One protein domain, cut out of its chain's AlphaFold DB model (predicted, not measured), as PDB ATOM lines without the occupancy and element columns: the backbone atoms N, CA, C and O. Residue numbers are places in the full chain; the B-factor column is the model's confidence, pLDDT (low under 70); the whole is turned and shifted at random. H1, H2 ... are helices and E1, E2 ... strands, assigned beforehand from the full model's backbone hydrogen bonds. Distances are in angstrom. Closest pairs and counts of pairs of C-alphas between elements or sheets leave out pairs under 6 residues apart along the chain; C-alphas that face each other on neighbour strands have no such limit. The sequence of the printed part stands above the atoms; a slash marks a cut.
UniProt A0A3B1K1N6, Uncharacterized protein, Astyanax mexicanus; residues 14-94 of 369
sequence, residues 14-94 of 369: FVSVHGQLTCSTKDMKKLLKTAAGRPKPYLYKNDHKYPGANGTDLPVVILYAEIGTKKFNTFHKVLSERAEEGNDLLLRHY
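AT A GLANCE: This is residues 14 to 94 of the 369 residues of an uncharacterized protein of Astyanax mexicanus (UniProt A0A3B1K1N6). A twisted sheet of four strands has two helices, H1 and H2, side by side over one face, both running along the strands, and a long loop, residues 34 to 59, swings past the sheet between H1 and E3. The printed part has 81 residues, with two named helices and four named strands in the order E1, E2, H1, E3, H2, E4. The sheet runs E2, E1, E3, E4 and is mixed, and the class is mixed, helices and strands. The whole is compact, with a radius of gyration of the C-alphas of 11.6 A and spans of 31 by 27 by 22 A.

IN THESE COORDINATES: E1, residues 14 to 17, begins at C-alpha 14 (22.849, -20.926, 24.533). E2 is residues 20 to 22, and H1, residues 25 to 33, is 13.4 A long. E3, residues 60 to 65, measures 16.1 A. H2, residues 70 to 84, measures 21.9 A. E4, residues 88 to 93, measures 16.6 A and ends at C-alpha 93 (25.298, -20.956, 35.018).

HOW THE PARTS SIT: E1 and E2 form an antiparallel hairpin, with N 15 and O 22 2.8 A apart. E1 and E3 are antiparallel, with N 16 and O 62 at 2.8 A. E3 and E4 are parallel, with N 63 and O 90 at 2.8 A. H1 and H2 are on the same face, two layers, at heights over the sheet of 8.8 A and 9.5 A. The closest C-alphas of H1 and E1 are those of Val 17 and Leu 31, 6.5 A apart; those of H2 and E3 are Ala 65 and Phe 72, 5.7 A. H1 and H2 are close but not clearly touching, the C-alphas of Thr 25 and Phe 75 being closest at 6.7 A. E3, H2, E4 is a strand-helix-strand unit, two parallel neighbour strands with a helix between along the chain; E2, H1, E3 is a split one, with E1 between its strands; both crossovers are right-handed. Of the O i to N i+4 pairs, 2 of 5 in H1 and 10 of 11 in H2 are within hydrogen-bond range; H1 has 4 of 6 O i to N i+3 pairs within range.

THE WHOLE: The C-alphas farthest apart, of Gly 37 and Gly 68, are 33.4 A apart. The printed part has no cut. The link from H1 to E3 is long, with 26 residues; within it residues 48 to 49 pair antiparallel with residues 90 to 91 of E4. The mean pLDDT of the printed part is 84.8, and residues 53 to 56 are under 70.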
ATOM      1  N   PHE A  14      22.805 -19.888  25.561       90.62
ATOM      2  CA  PHE A  14      22.849 -20.926  24.533       90.62
ATOM      3  C   PHE A  14      22.534 -22.299  25.130       90.62
ATOM      4  O   PHE A  14      22.541 -22.490  26.345       90.62
ATOM      5  N   VAL A  15      22.218 -23.254  24.265       90.81
ATOM      6  CA  VAL A  15      21.857 -24.621  24.633       90.81
ATOM      7  C   VAL A  15      22.827 -25.586  23.963       90.81
ATOM      8  O   VAL A  15      23.055 -25.460  22.761       90.81
ATOM      9  N   SER A  16      23.359 -26.547  24.719       90.06
ATOM     10  CA  SER A  16      24.078 -27.712  24.193       90.06
ATOM     11  C   SER A  16      23.153 -28.924  24.202       90.06
ATOM     12  O   SER A  16      22.645 -29.328  25.247       90.06
ATOM     13  N   VAL A  17      22.910 -29.502  23.030       89.06
ATOM     14  CA  VAL A  17      22.238 -30.798  22.887       89.06
ATOM     15  C   VAL A  17      23.300 -31.762  22.402       89.06
ATOM     16  O   VAL A  17      23.739 -31.598  21.268       89.06
ATOM     17  N   HIS A  18      23.727 -32.723  23.226       87.62
ATOM     18  CA  HIS A  18      24.746 -33.734  22.867       87.62
ATOM     19  C   HIS A  18      25.940 -33.149  22.077       87.62
ATOM     20  O   HIS A  18      26.229 -33.570  20.953       87.62
ATOM     21  N   GLY A  19      26.559 -32.094  22.619       81.75
ATOM     22  CA  GLY A  19      27.760 -31.449  22.070       81.75
ATOM     23  C   GLY A  19      27.541 -30.446  20.929       81.75
ATOM     24  O   GLY A  19      28.503 -29.822  20.491       81.75
ATOM     25  N   GLN A  20      26.311 -30.253  20.428       87.00
ATOM     26  CA  GLN A  20      26.019 -29.188  19.454       87.00
ATOM     27  C   GLN A  20      25.327 -28.002  20.110       87.00
ATOM     28  O   GLN A  20      24.323 -28.158  20.811       87.00
ATOM     29  N   LEU A  21      25.851 -26.814  19.816       88.75
ATOM     30  CA  LEU A  21      25.458 -25.558  20.435       88.75
ATOM     31  C   LEU A  21      24.456 -24.795  19.566       88.75
ATOM     32  O   LEU A  21      24.569 -24.747  18.342       88.75
ATOM     33  N   THR A  22      23.485 -24.145  20.201       89.19
ATOM     34  CA  THR A  22      22.562 -23.230  19.524       89.19
ATOM     35  C   THR A  22      22.127 -22.082  20.424       89.19
ATOM     36  O   THR A  22      21.936 -22.248  21.626       89.19
ATOM     37  N   CYS A  23      21.909 -20.914  19.823       88.62
ATOM     38  CA  CYS A  23      21.400 -19.720  20.501       88.62
ATOM     39  C   CYS A  23      19.933 -19.425  20.168       88.62
ATOM     40  O   CYS A  23      19.423 -18.353  20.492       88.62
ATOM     41  N   SER A  24      19.250 -20.355  19.496       88.00
ATOM     42  CA  SER A  24      17.887 -20.197  18.992       88.00
ATOM     43  C   SER A  24      17.009 -21.344  19.478       88.00
ATOM     44  O   SER A  24      17.324 -22.521  19.304       88.00
ATOM     45  N   THR A  25      15.847 -21.009  20.041       84.56
ATOM     46  CA  THR A  25      14.855 -22.007  20.476       84.56
ATOM     47  C   THR A  25      14.290 -22.819  19.309       84.56
ATOM     48  O   THR A  25      13.840 -23.944  19.514       84.56
ATOM     49  N   LYS A  26      14.318 -22.286  18.077       85.94
ATOM     50  CA  LYS A  26      13.847 -22.990  16.873       85.94
ATOM     51  C   LYS A  26      14.839 -24.059  16.424       85.94
ATOM     52  O   LYS A  26      14.427 -25.181  16.131       85.94
ATOM     53  N   ASP A  27      16.128 -23.734  16.398       85.44
ATOM     54  CA  ASP A  27      17.166 -24.659  15.928       85.44
ATOM     55  C   ASP A  27      17.445 -25.759  16.950       85.44
ATOM     56  O   ASP A  27      17.652 -26.909  16.575       85.44
ATOM     57  N   MET A  28      17.265 -25.463  18.236       86.69
ATOM     58  CA  MET A  28      17.219 -26.466  19.299       86.69
ATOM     59  C   MET A  28      16.218 -27.599  19.009       86.69
ATOM     60  O   MET A  28      16.531 -28.767  19.231       86.69
ATOM     61  N   LYS A  29      15.031 -27.293  18.457       83.94
ATOM     62  CA  LYS A  29      14.050 -28.334  18.090       83.94
ATOM     63  C   LYS A  29      14.581 -29.270  17.003       83.94
ATOM     64  O   LYS A  29      14.208 -30.440  16.988       83.94
ATOM     65  N   LYS A  30      15.419 -28.764  16.094       86.12
ATOM     66  CA  LYS A  30      16.062 -29.571  15.045       86.12
ATOM     67  C   LYS A  30      17.151 -30.457  15.646       86.12
ATOM     68  O   LYS A  30      17.180 -31.645  15.348       86.12
ATOM     69  N   LEU A  31      17.970 -29.901  16.543       86.06
ATOM     70  CA  LEU A  31      19.039 -30.631  17.230       86.06
ATOM     71  C   LEU A  31      18.512 -31.787  18.086       86.06
ATOM     72  O   LEU A  31      19.118 -32.851  18.125       86.06
ATOM     73  N   LEU A  32      17.363 -31.608  18.734       84.31
ATOM     74  CA  LEU A  32      16.737 -32.671  19.524       84.31
ATOM     75  C   LEU A  32      16.331 -33.885  18.678       84.31
ATOM     76  O   LEU A  32      16.486 -35.015  19.125       84.31
ATOM     77  N   LYS A  33      15.890 -33.675  17.432       84.19
ATOM     78  CA  LYS A  33      15.536 -34.779  16.521       84.19
ATOM     79  C   LYS A  33      16.750 -35.608  16.096       84.19
ATOM     80  O   LYS A  33      16.610 -36.793  15.830       84.19
ATOM     81  N   THR A  34      17.933 -34.998  16.039       83.81
ATOM     82  CA  THR A  34      19.198 -35.656  15.669       83.81
ATOM     83  C   THR A  34      20.034 -36.059  16.889       83.81
ATOM     84  O   THR A  34      21.206 -36.408  16.744       83.81
ATOM     85  N   ALA A  35      19.479 -35.977  18.103       80.94
ATOM     86  CA  ALA A  35      20.209 -36.265  19.337       80.94
ATOM     87  C   ALA A  35      20.560 -37.755  19.476       80.94
ATOM     88  O   ALA A  35      21.683 -38.076  19.832       80.94
ATOM     89  N   ALA A  36      19.660 -38.670  19.095       79.25
ATOM     90  CA  ALA A  36      19.874 -40.117  19.238       79.25
ATOM     91  C   ALA A  36      21.127 -40.655  18.510       79.25
ATOM     92  O   ALA A  36      21.662 -41.688  18.890       79.25
ATOM     93  N   GLY A  37      21.610 -39.954  17.477       78.19
ATOM     94  CA  GLY A  37      22.815 -40.331  16.732       78.19
ATOM     95  C   GLY A  37      24.129 -39.806  17.320       78.19
ATOM     96  O   GLY A  37      25.162 -39.936  16.668       78.19
ATOM     97  N   ARG A  38      24.110 -39.150  18.489       84.50
ATOM     98  CA  ARG A  38      25.271 -38.452  19.061       84.50
ATOM     99  C   ARG A  38      25.612 -38.969  20.461       84.50
ATOM    100  O   ARG A  38      24.725 -39.423  21.181       84.50
ATOM    101  N   PRO A  39      26.897 -38.926  20.861       84.50
ATOM    102  CA  PRO A  39      27.298 -39.354  22.193       84.50
ATOM    103  C   PRO A  39      26.720 -38.417  23.260       84.50
ATOM    104  O   PRO A  39      26.670 -37.195  23.087       84.50
ATOM    105  N   LYS A  40      26.308 -38.998  24.390       83.81
ATOM    106  CA  LYS A  40      25.812 -38.228  25.535       83.81
ATOM    107  C   LYS A  40      26.942 -37.388  26.148       83.81
ATOM    108  O   LYS A  40      28.073 -37.869  26.239       83.81
ATOM    109  N   PRO A  41      26.649 -36.156  26.596       85.12
ATOM    110  CA  PRO A  41      27.639 -35.303  27.233       85.12
ATOM    111  C   PRO A  41      27.979 -35.814  28.637       85.12
ATOM    112  O   PRO A  41      27.161 -36.459  29.299       85.12
ATOM    113  N   TYR A  42      29.177 -35.476  29.110       83.06
ATOM    114  CA  TYR A  42      29.580 -35.748  30.484       83.06
ATOM    115  C   TYR A  42      28.797 -34.863  31.467       83.06
ATOM    116  O   TYR A  42      28.703 -33.640  31.297       83.06
ATOM    117  N   LEU A  43      28.243 -35.495  32.502       85.75
ATOM    118  CA  LEU A  43      27.502 -34.834  33.571       85.75
ATOM    119  C   LEU A  43      28.390 -34.708  34.809       85.75
ATOM    120  O   LEU A  43      28.979 -35.689  35.263       85.75
ATOM    121  N   TYR A  44      28.474 -33.507  35.376       82.81
ATOM    122  CA  TYR A  44      29.220 -33.280  36.608       82.81
ATOM    123  C   TYR A  44      28.361 -33.579  37.831       82.81
ATOM    124  O   TYR A  44      27.146 -33.407  37.831       82.81
ATOM    125  N   LYS A  45      29.026 -33.905  38.941       83.25
ATOM    126  CA  LYS A  45      28.378 -34.146  40.239       83.25
ATOM    127  C   LYS A  45      27.539 -32.959  40.744       83.25
ATOM    128  O   LYS A  45      26.590 -33.166  41.487       83.25
ATOM    129  N   ASN A  46      27.890 -31.735  40.341       81.38
ATOM    130  CA  ASN A  46      27.213 -30.501  40.754       81.38
ATOM    131  C   ASN A  46      26.165 -30.014  39.738       81.38
ATOM    132  O   ASN A  46      25.600 -28.931  39.921       81.38
ATOM    133  N   ASP A  47      25.940 -30.751  38.645       85.19
ATOM    134  CA  ASP A  47      24.904 -30.383  37.687       85.19
ATOM    135  C   ASP A  47      23.518 -30.634  38.297       85.19
ATOM    136  O   ASP A  47      23.252 -31.674  38.900       85.19
ATOM    137  N   HIS A  48      22.617 -29.668  38.124       82.31
ATOM    138  CA  HIS A  48      21.245 -29.769  38.610       82.31
ATOM    139  C   HIS A  48      20.348 -30.247  37.469       82.31
ATOM    140  O   HIS A  48      20.220 -29.562  36.451       82.31
ATOM    141  N   LYS A  49      19.729 -31.418  37.651       86.06
ATOM    142  CA  LYS A  49      18.743 -31.978  36.723       86.06
ATOM    143  C   LYS A  49      17.351 -31.444  37.064       86.06
ATOM    144  O   LYS A  49      16.933 -31.490  38.220       86.06
ATOM    145  N   TYR A  50      16.645 -30.933  36.062       84.56
ATOM    146  CA  TYR A  50      15.264 -30.485  36.213       84.56
ATOM    147  C   TYR A  50      14.338 -31.693  36.456       84.56
ATOM    148  O   TYR A  50      14.504 -32.713  35.781       84.56
ATOM    149  N   PRO A  51      13.376 -31.612  37.396       79.06
ATOM    150  CA  PRO A  51      12.406 -32.681  37.610       79.06
ATOM    151  C   PRO A  51      11.481 -32.784  36.387       79.06
ATOM    152  O   PRO A  51      10.658 -31.906  36.152       79.06
ATOM    153  N   GLY A  52      11.653 -33.838  35.589       75.44
ATOM    154  CA  GLY A  52      10.876 -34.121  34.378       75.44
ATOM    155  C   GLY A  52      10.435 -35.584  34.324       75.44
ATOM    156  O   GLY A  52      10.427 -36.271  35.347       75.44
ATOM    157  N   ALA A  53      10.071 -36.075  33.138       68.69
ATOM    158  CA  ALA A  53       9.653 -37.466  32.979       68.69
ATOM    159  C   ALA A  53      10.781 -38.449  33.360       68.69
ATOM    160  O   ALA A  53      11.935 -38.292  32.961       68.69
ATOM    161  N   ASN A  54      10.443 -39.491  34.122       64.62
ATOM    162  CA  ASN A  54      11.391 -40.527  34.528       64.62
ATOM    163  C   ASN A  54      11.613 -41.522  33.379       64.62
ATOM    164  O   ASN A  54      10.853 -42.473  33.223       64.62
ATOM    165  N   GLY A  55      12.661 -41.304  32.582       64.31
ATOM    166  CA  GLY A  55      13.111 -42.231  31.540       64.31
ATOM    167  C   GLY A  55      14.602 -42.546  31.663       64.31
ATOM    168  O   GLY A  55      15.396 -41.689  32.045       64.31
ATOM    169  N   THR A  56      14.997 -43.779  31.341       63.78
ATOM    170  CA  THR A  56      16.388 -44.258  31.458       63.78
ATOM    171  C   THR A  56      17.267 -43.938  30.241       63.78
ATOM    172  O   THR A  56      18.456 -44.240  30.257       63.78
ATOM    173  N   ASP A  57      16.733 -43.284  29.204       71.25
ATOM    174  CA  ASP A  57      17.483 -42.968  27.980       71.25
ATOM    175  C   ASP A  57      17.006 -41.679  27.285       71.25
ATOM    176  O   ASP A  57      16.746 -41.641  26.086       71.25
ATOM    177  N   LEU A  58      16.838 -40.604  28.059       79.38
ATOM    178  CA  LEU A  58      16.334 -39.341  27.519       79.38
ATOM    179  C   LEU A  58      17.456 -38.509  26.863       79.38
ATOM    180  O   LEU A  58      18.604 -38.531  27.327       79.38
ATOM    181  N   PRO A  59      17.154 -37.746  25.792       84.56
ATOM    182  CA  PRO A  59      18.078 -36.767  25.234       84.56
ATOM    183  C   PRO A  59      18.477 -35.742  26.294       84.56
ATOM    184  O   PRO A  59      17.630 -35.220  27.017       84.56
ATOM    185  N   VAL A  60      19.771 -35.433  26.359       87.94
ATOM    186  CA  VAL A  60      20.340 -34.542  27.374       87.94
ATOM    187  C   VAL A  60      20.521 -33.156  26.775       87.94
ATOM    188  O   VAL A  60      21.185 -32.993  25.746       87.94
ATOM    189  N   VAL A  61      19.946 -32.165  27.445       89.62
ATOM    190  CA  VAL A  61      19.941 -30.764  27.043       89.62
ATOM    191  C   VAL A  61      20.522 -29.918  28.162       89.62
ATOM    192  O   VAL A  61      19.992 -29.894  29.268       89.62
ATOM    193  N   ILE A  62      21.597 -29.192  27.873       90.62
ATOM    194  CA  ILE A  62      22.284 -28.334  28.837       90.62
ATOM    195  C   ILE A  62      22.024 -26.878  28.457       90.62
ATOM    196  O   ILE A  62      22.434 -26.423  27.389       90.62
ATOM    197  N   LEU A  63      21.339 -26.136  29.324       91.00
ATOM    198  CA  LEU A  63      21.123 -24.699  29.178       91.00
ATOM    199  C   LEU A  63      22.264 -23.934  29.851       91.00
ATOM    200  O   LEU A  63      22.443 -24.033  31.065       91.00
ATOM    201  N   TYR A  64      22.976 -23.121  29.075       90.69
ATOM    202  CA  TYR A  64      23.961 -22.156  29.555       90.69
ATOM    203  C   TYR A  64      23.352 -20.758  29.535       90.69
ATOM    204  O   TYR A  64      23.173 -20.157  28.472       90.69
ATOM    205  N   ALA A  65      23.004 -20.233  30.708       89.69
ATOM    206  CA  ALA A  65      22.374 -18.921  30.812       89.69
ATOM    207  C   ALA A  65      22.583 -18.253  32.179       89.69
ATOM    208  O   ALA A  65      22.831 -18.905  33.200       89.69
ATOM    209  N   GLU A  66      22.414 -16.933  32.193       89.88
ATOM    210  CA  GLU A  66      22.398 -16.127  33.408       89.88
ATOM    211  C   GLU A  66      20.979 -16.100  33.989       89.88
ATOM    212  O   GLU A  66      20.028 -15.633  33.347       89.88
ATOM    213  N   ILE A  67      20.837 -16.621  35.211       88.62
ATOM    214  CA  ILE A  67      19.563 -16.684  35.934       88.62
ATOM    215  C   ILE A  67      19.065 -15.257  36.196       88.62
ATOM    216  O   ILE A  67      19.831 -14.385  36.591       88.62
ATOM    217  N   GLY A  68      17.771 -15.017  35.972       86.88
ATOM    218  CA  GLY A  68      17.144 -13.697  36.139       86.88
ATOM    219  C   GLY A  68      17.092 -12.850  34.863       86.88
ATOM    220  O   GLY A  68      16.419 -11.821  34.836       86.88
ATOM    221  N   THR A  69      17.720 -13.289  33.769       89.62
ATOM    222  CA  THR A  69      17.616 -12.598  32.475       89.62
ATOM    223  C   THR A  69      16.348 -12.983  31.701       89.62
ATOM    224  O   THR A  69      15.817 -14.089  31.820       89.62
ATOM    225  N   LYS A  70      15.874 -12.085  30.820       90.38
ATOM    226  CA  LYS A  70      14.735 -12.377  29.924       90.38
ATOM    227  C   LYS A  70      15.012 -13.578  29.013       90.38
ATOM    228  O   LYS A  70      14.120 -14.398  28.808       90.38
ATOM    229  N   LYS A  71      16.247 -13.703  28.502       87.31
ATOM    230  CA  LYS A  71      16.640 -14.835  27.651       87.31
ATOM    231  C   LYS A  71      16.582 -16.157  28.412       87.31
ATOM    232  O   LYS A  71      16.021 -17.114  27.880       87.31
ATOM    233  N   PHE A  72      17.070 -16.197  29.654       91.31
ATOM    234  CA  PHE A  72      16.917 -17.374  30.511       91.31
ATOM    235  C   PHE A  72      15.450 -17.798  30.615       91.31
ATOM    236  O   PHE A  72      15.145 -18.946  30.321       91.31
ATOM    237  N   ASN A  73      14.537 -16.869  30.916       90.88
ATOM    238  CA  ASN A  73      13.114 -17.193  31.040       90.88
ATOM    239  C   ASN A  73      12.533 -17.777  29.734       90.88
ATOM    240  O   ASN A  73      11.840 -18.792  29.753       90.88
ATOM    241  N   THR A  74      12.877 -17.195  28.577       91.62
ATOM    242  CA  THR A  74      12.404 -17.709  27.279       91.62
ATOM    243  C   THR A  74      12.903 -19.118  26.962       91.62
ATOM    244  O   THR A  74      12.126 -19.931  26.471       91.62
ATOM    245  N   PHE A  75      14.172 -19.428  27.249       90.38
ATOM    246  CA  PHE A  75      14.713 -20.773  27.038       90.38
ATOM    247  C   PHE A  75      14.164 -21.762  28.059       90.38
ATOM    248  O   PHE A  75      13.720 -22.841  27.678       90.38
ATOM    249  N   HIS A  76      14.159 -21.378  29.336       90.62
ATOM    250  CA  HIS A  76      13.705 -22.220  30.432       90.62
ATOM    251  C   HIS A  76      12.249 -22.642  30.243       90.62
ATOM    252  O   HIS A  76      11.966 -23.822  30.372       90.62
ATOM    253  N   LYS A  77      11.346 -21.727  29.855       90.56
ATOM    254  CA  LYS A  77       9.934 -22.064  29.609       90.56
ATOM    255  C   LYS A  77       9.760 -23.127  28.515       90.56
ATOM    256  O   LYS A  77       9.023 -24.087  28.695       90.56
ATOM    257  N   VAL A  78      10.465 -22.981  27.392       89.75
ATOM    258  CA  VAL A  78      10.389 -23.952  26.283       89.75
ATOM    259  C   VAL A  78      11.020 -25.291  26.671       89.75
ATOM    260  O   VAL A  78      10.587 -26.342  26.203       89.75
ATOM    261  N   LEU A  79      12.077 -25.264  27.481       88.56
ATOM    262  CA  LEU A  79      12.786 -26.461  27.919       88.56
ATOM    263  C   LEU A  79      12.060 -27.202  29.044       88.56
ATOM    264  O   LEU A  79      12.119 -28.425  29.057       88.56
ATOM    265  N   SER A  80      11.350 -26.507  29.936       88.56
ATOM    266  CA  SER A  80      10.544 -27.134  30.988       88.56
ATOM    267  C   SER A  80       9.360 -27.898  30.401       88.56
ATOM    268  O   SER A  80       9.170 -29.056  30.747       88.56
ATOM    269  N   GLU A  81       8.648 -27.311  29.427       87.25
ATOM    270  CA  GLU A  81       7.582 -28.005  28.678       87.25
ATOM    271  C   GLU A  81       8.122 -29.285  28.009       87.25
ATOM    272  O   GLU A  81       7.504 -30.342  28.042       87.25
ATOM    273  N   ARG A  82       9.343 -29.230  27.462       82.50
ATOM    274  CA  ARG A  82      10.001 -30.391  26.833       82.50
ATOM    275  C   ARG A  82      10.534 -31.417  27.823       82.50
ATOM    276  O   ARG A  82      10.705 -32.573  27.446       82.50
ATOM    277  N   ALA A  83      10.865 -31.010  29.043       85.12
ATOM    278  CA  ALA A  83      11.323 -31.930  30.075       85.12
ATOM    279  C   ALA A  83      10.178 -32.846  30.538       85.12
ATOM    280  O   ALA A  83      10.400 -34.030  30.792       85.12
ATOM    281  N   GLU A  84       8.947 -32.327  30.555       81.31
ATOM    282  CA  GLU A  84       7.727 -33.113  30.781       81.31
ATOM    283  C   GLU A  84       7.457 -34.106  29.634       81.31
ATOM    284  O   GLU A  84       7.023 -35.227  29.881       81.31
ATOM    285  N   GLU A  85       7.803 -33.748  28.393       78.38
ATOM    286  CA  GLU A  85       7.688 -34.612  27.202       78.38
ATOM    287  C   GLU A  85       8.781 -35.703  27.094       78.38
ATOM    288  O   GLU A  85       8.786 -36.466  26.128       78.38
ATOM    289  N   GLY A  86       9.717 -35.793  28.050       79.06
ATOM    290  CA  GLY A  86      10.788 -36.801  28.040       79.06
ATOM    291  C   GLY A  86      12.141 -36.292  27.543       79.06
ATOM    292  O   GLY A  86      12.764 -36.908  26.682       79.06
ATOM    293  N   ASN A  87      12.631 -35.180  28.094       80.19
ATOM    294  CA  ASN A  87      14.004 -34.717  27.872       80.19
ATOM    295  C   ASN A  87      14.701 -34.415  29.203       80.19
ATOM    296  O   ASN A  87      14.115 -33.816  30.103       80.19
ATOM    297  N   ASP A  88      15.982 -34.766  29.300       82.62
ATOM    298  CA  ASP A  88      16.803 -34.476  30.471       82.62
ATOM    299  C   ASP A  88      17.373 -33.061  30.366       82.62
ATOM    300  O   ASP A  88      18.328 -32.811  29.632       82.62
ATOM    301  N   LEU A  89      16.783 -32.127  31.111       86.12
ATOM    302  CA  LEU A  89      17.233 -30.740  31.166       86.12
ATOM    303  C   LEU A  89      18.208 -30.522  32.328       86.12
ATOM    304  O   LEU A  89      17.880 -30.785  33.485       86.12
ATOM    305  N   LEU A  90      19.378 -29.964  32.020       87.75
ATOM    306  CA  LEU A  90      20.354 -29.493  32.995       87.75
ATOM    307  C   LEU A  90      20.610 -27.998  32.827       87.75
ATOM    308  O   LEU A  90      20.640 -27.474  31.713       87.75
ATOM    309  N   LEU A  91      20.831 -27.313  33.944       88.81
ATOM    310  CA  LEU A  91      21.174 -25.894  33.969       88.81
ATOM    311  C   LEU A  91      22.629 -25.710  34.404       88.81
ATOM    312  O   LEU A  91      23.005 -26.106  35.508       88.81
ATOM    313  N   ARG A  92      23.422 -25.033  33.571       88.69
ATOM    314  CA  ARG A  92      24.760 -24.547  33.919       88.69
ATOM    315  C   ARG A  92      24.769 -23.025  33.876       88.69
ATOM    316  O   ARG A  92      24.336 -22.401  32.910       88.69
ATOM    317  N   HIS A  93      25.254 -22.410  34.949       86.94
ATOM    318  CA  HIS A  93      25.298 -20.956  35.018       86.94
ATOM    319  C   HIS A  93      26.372 -20.402  34.074       86.94
ATOM    320  O   HIS A  93      27.535 -20.805  34.144       86.94
ATOM    321  N   TYR A  94      25.976 -19.468  33.210       86.12
ATOM    322  CA  TYR A  94      26.853 -18.798  32.253       86.12
ATOM    323  C   TYR A  94      26.546 -17.304  32.232       86.12
ATOM    324  O   TYR A  94      25.388 -16.911  32.124       86.12
TER     325      TYR A  94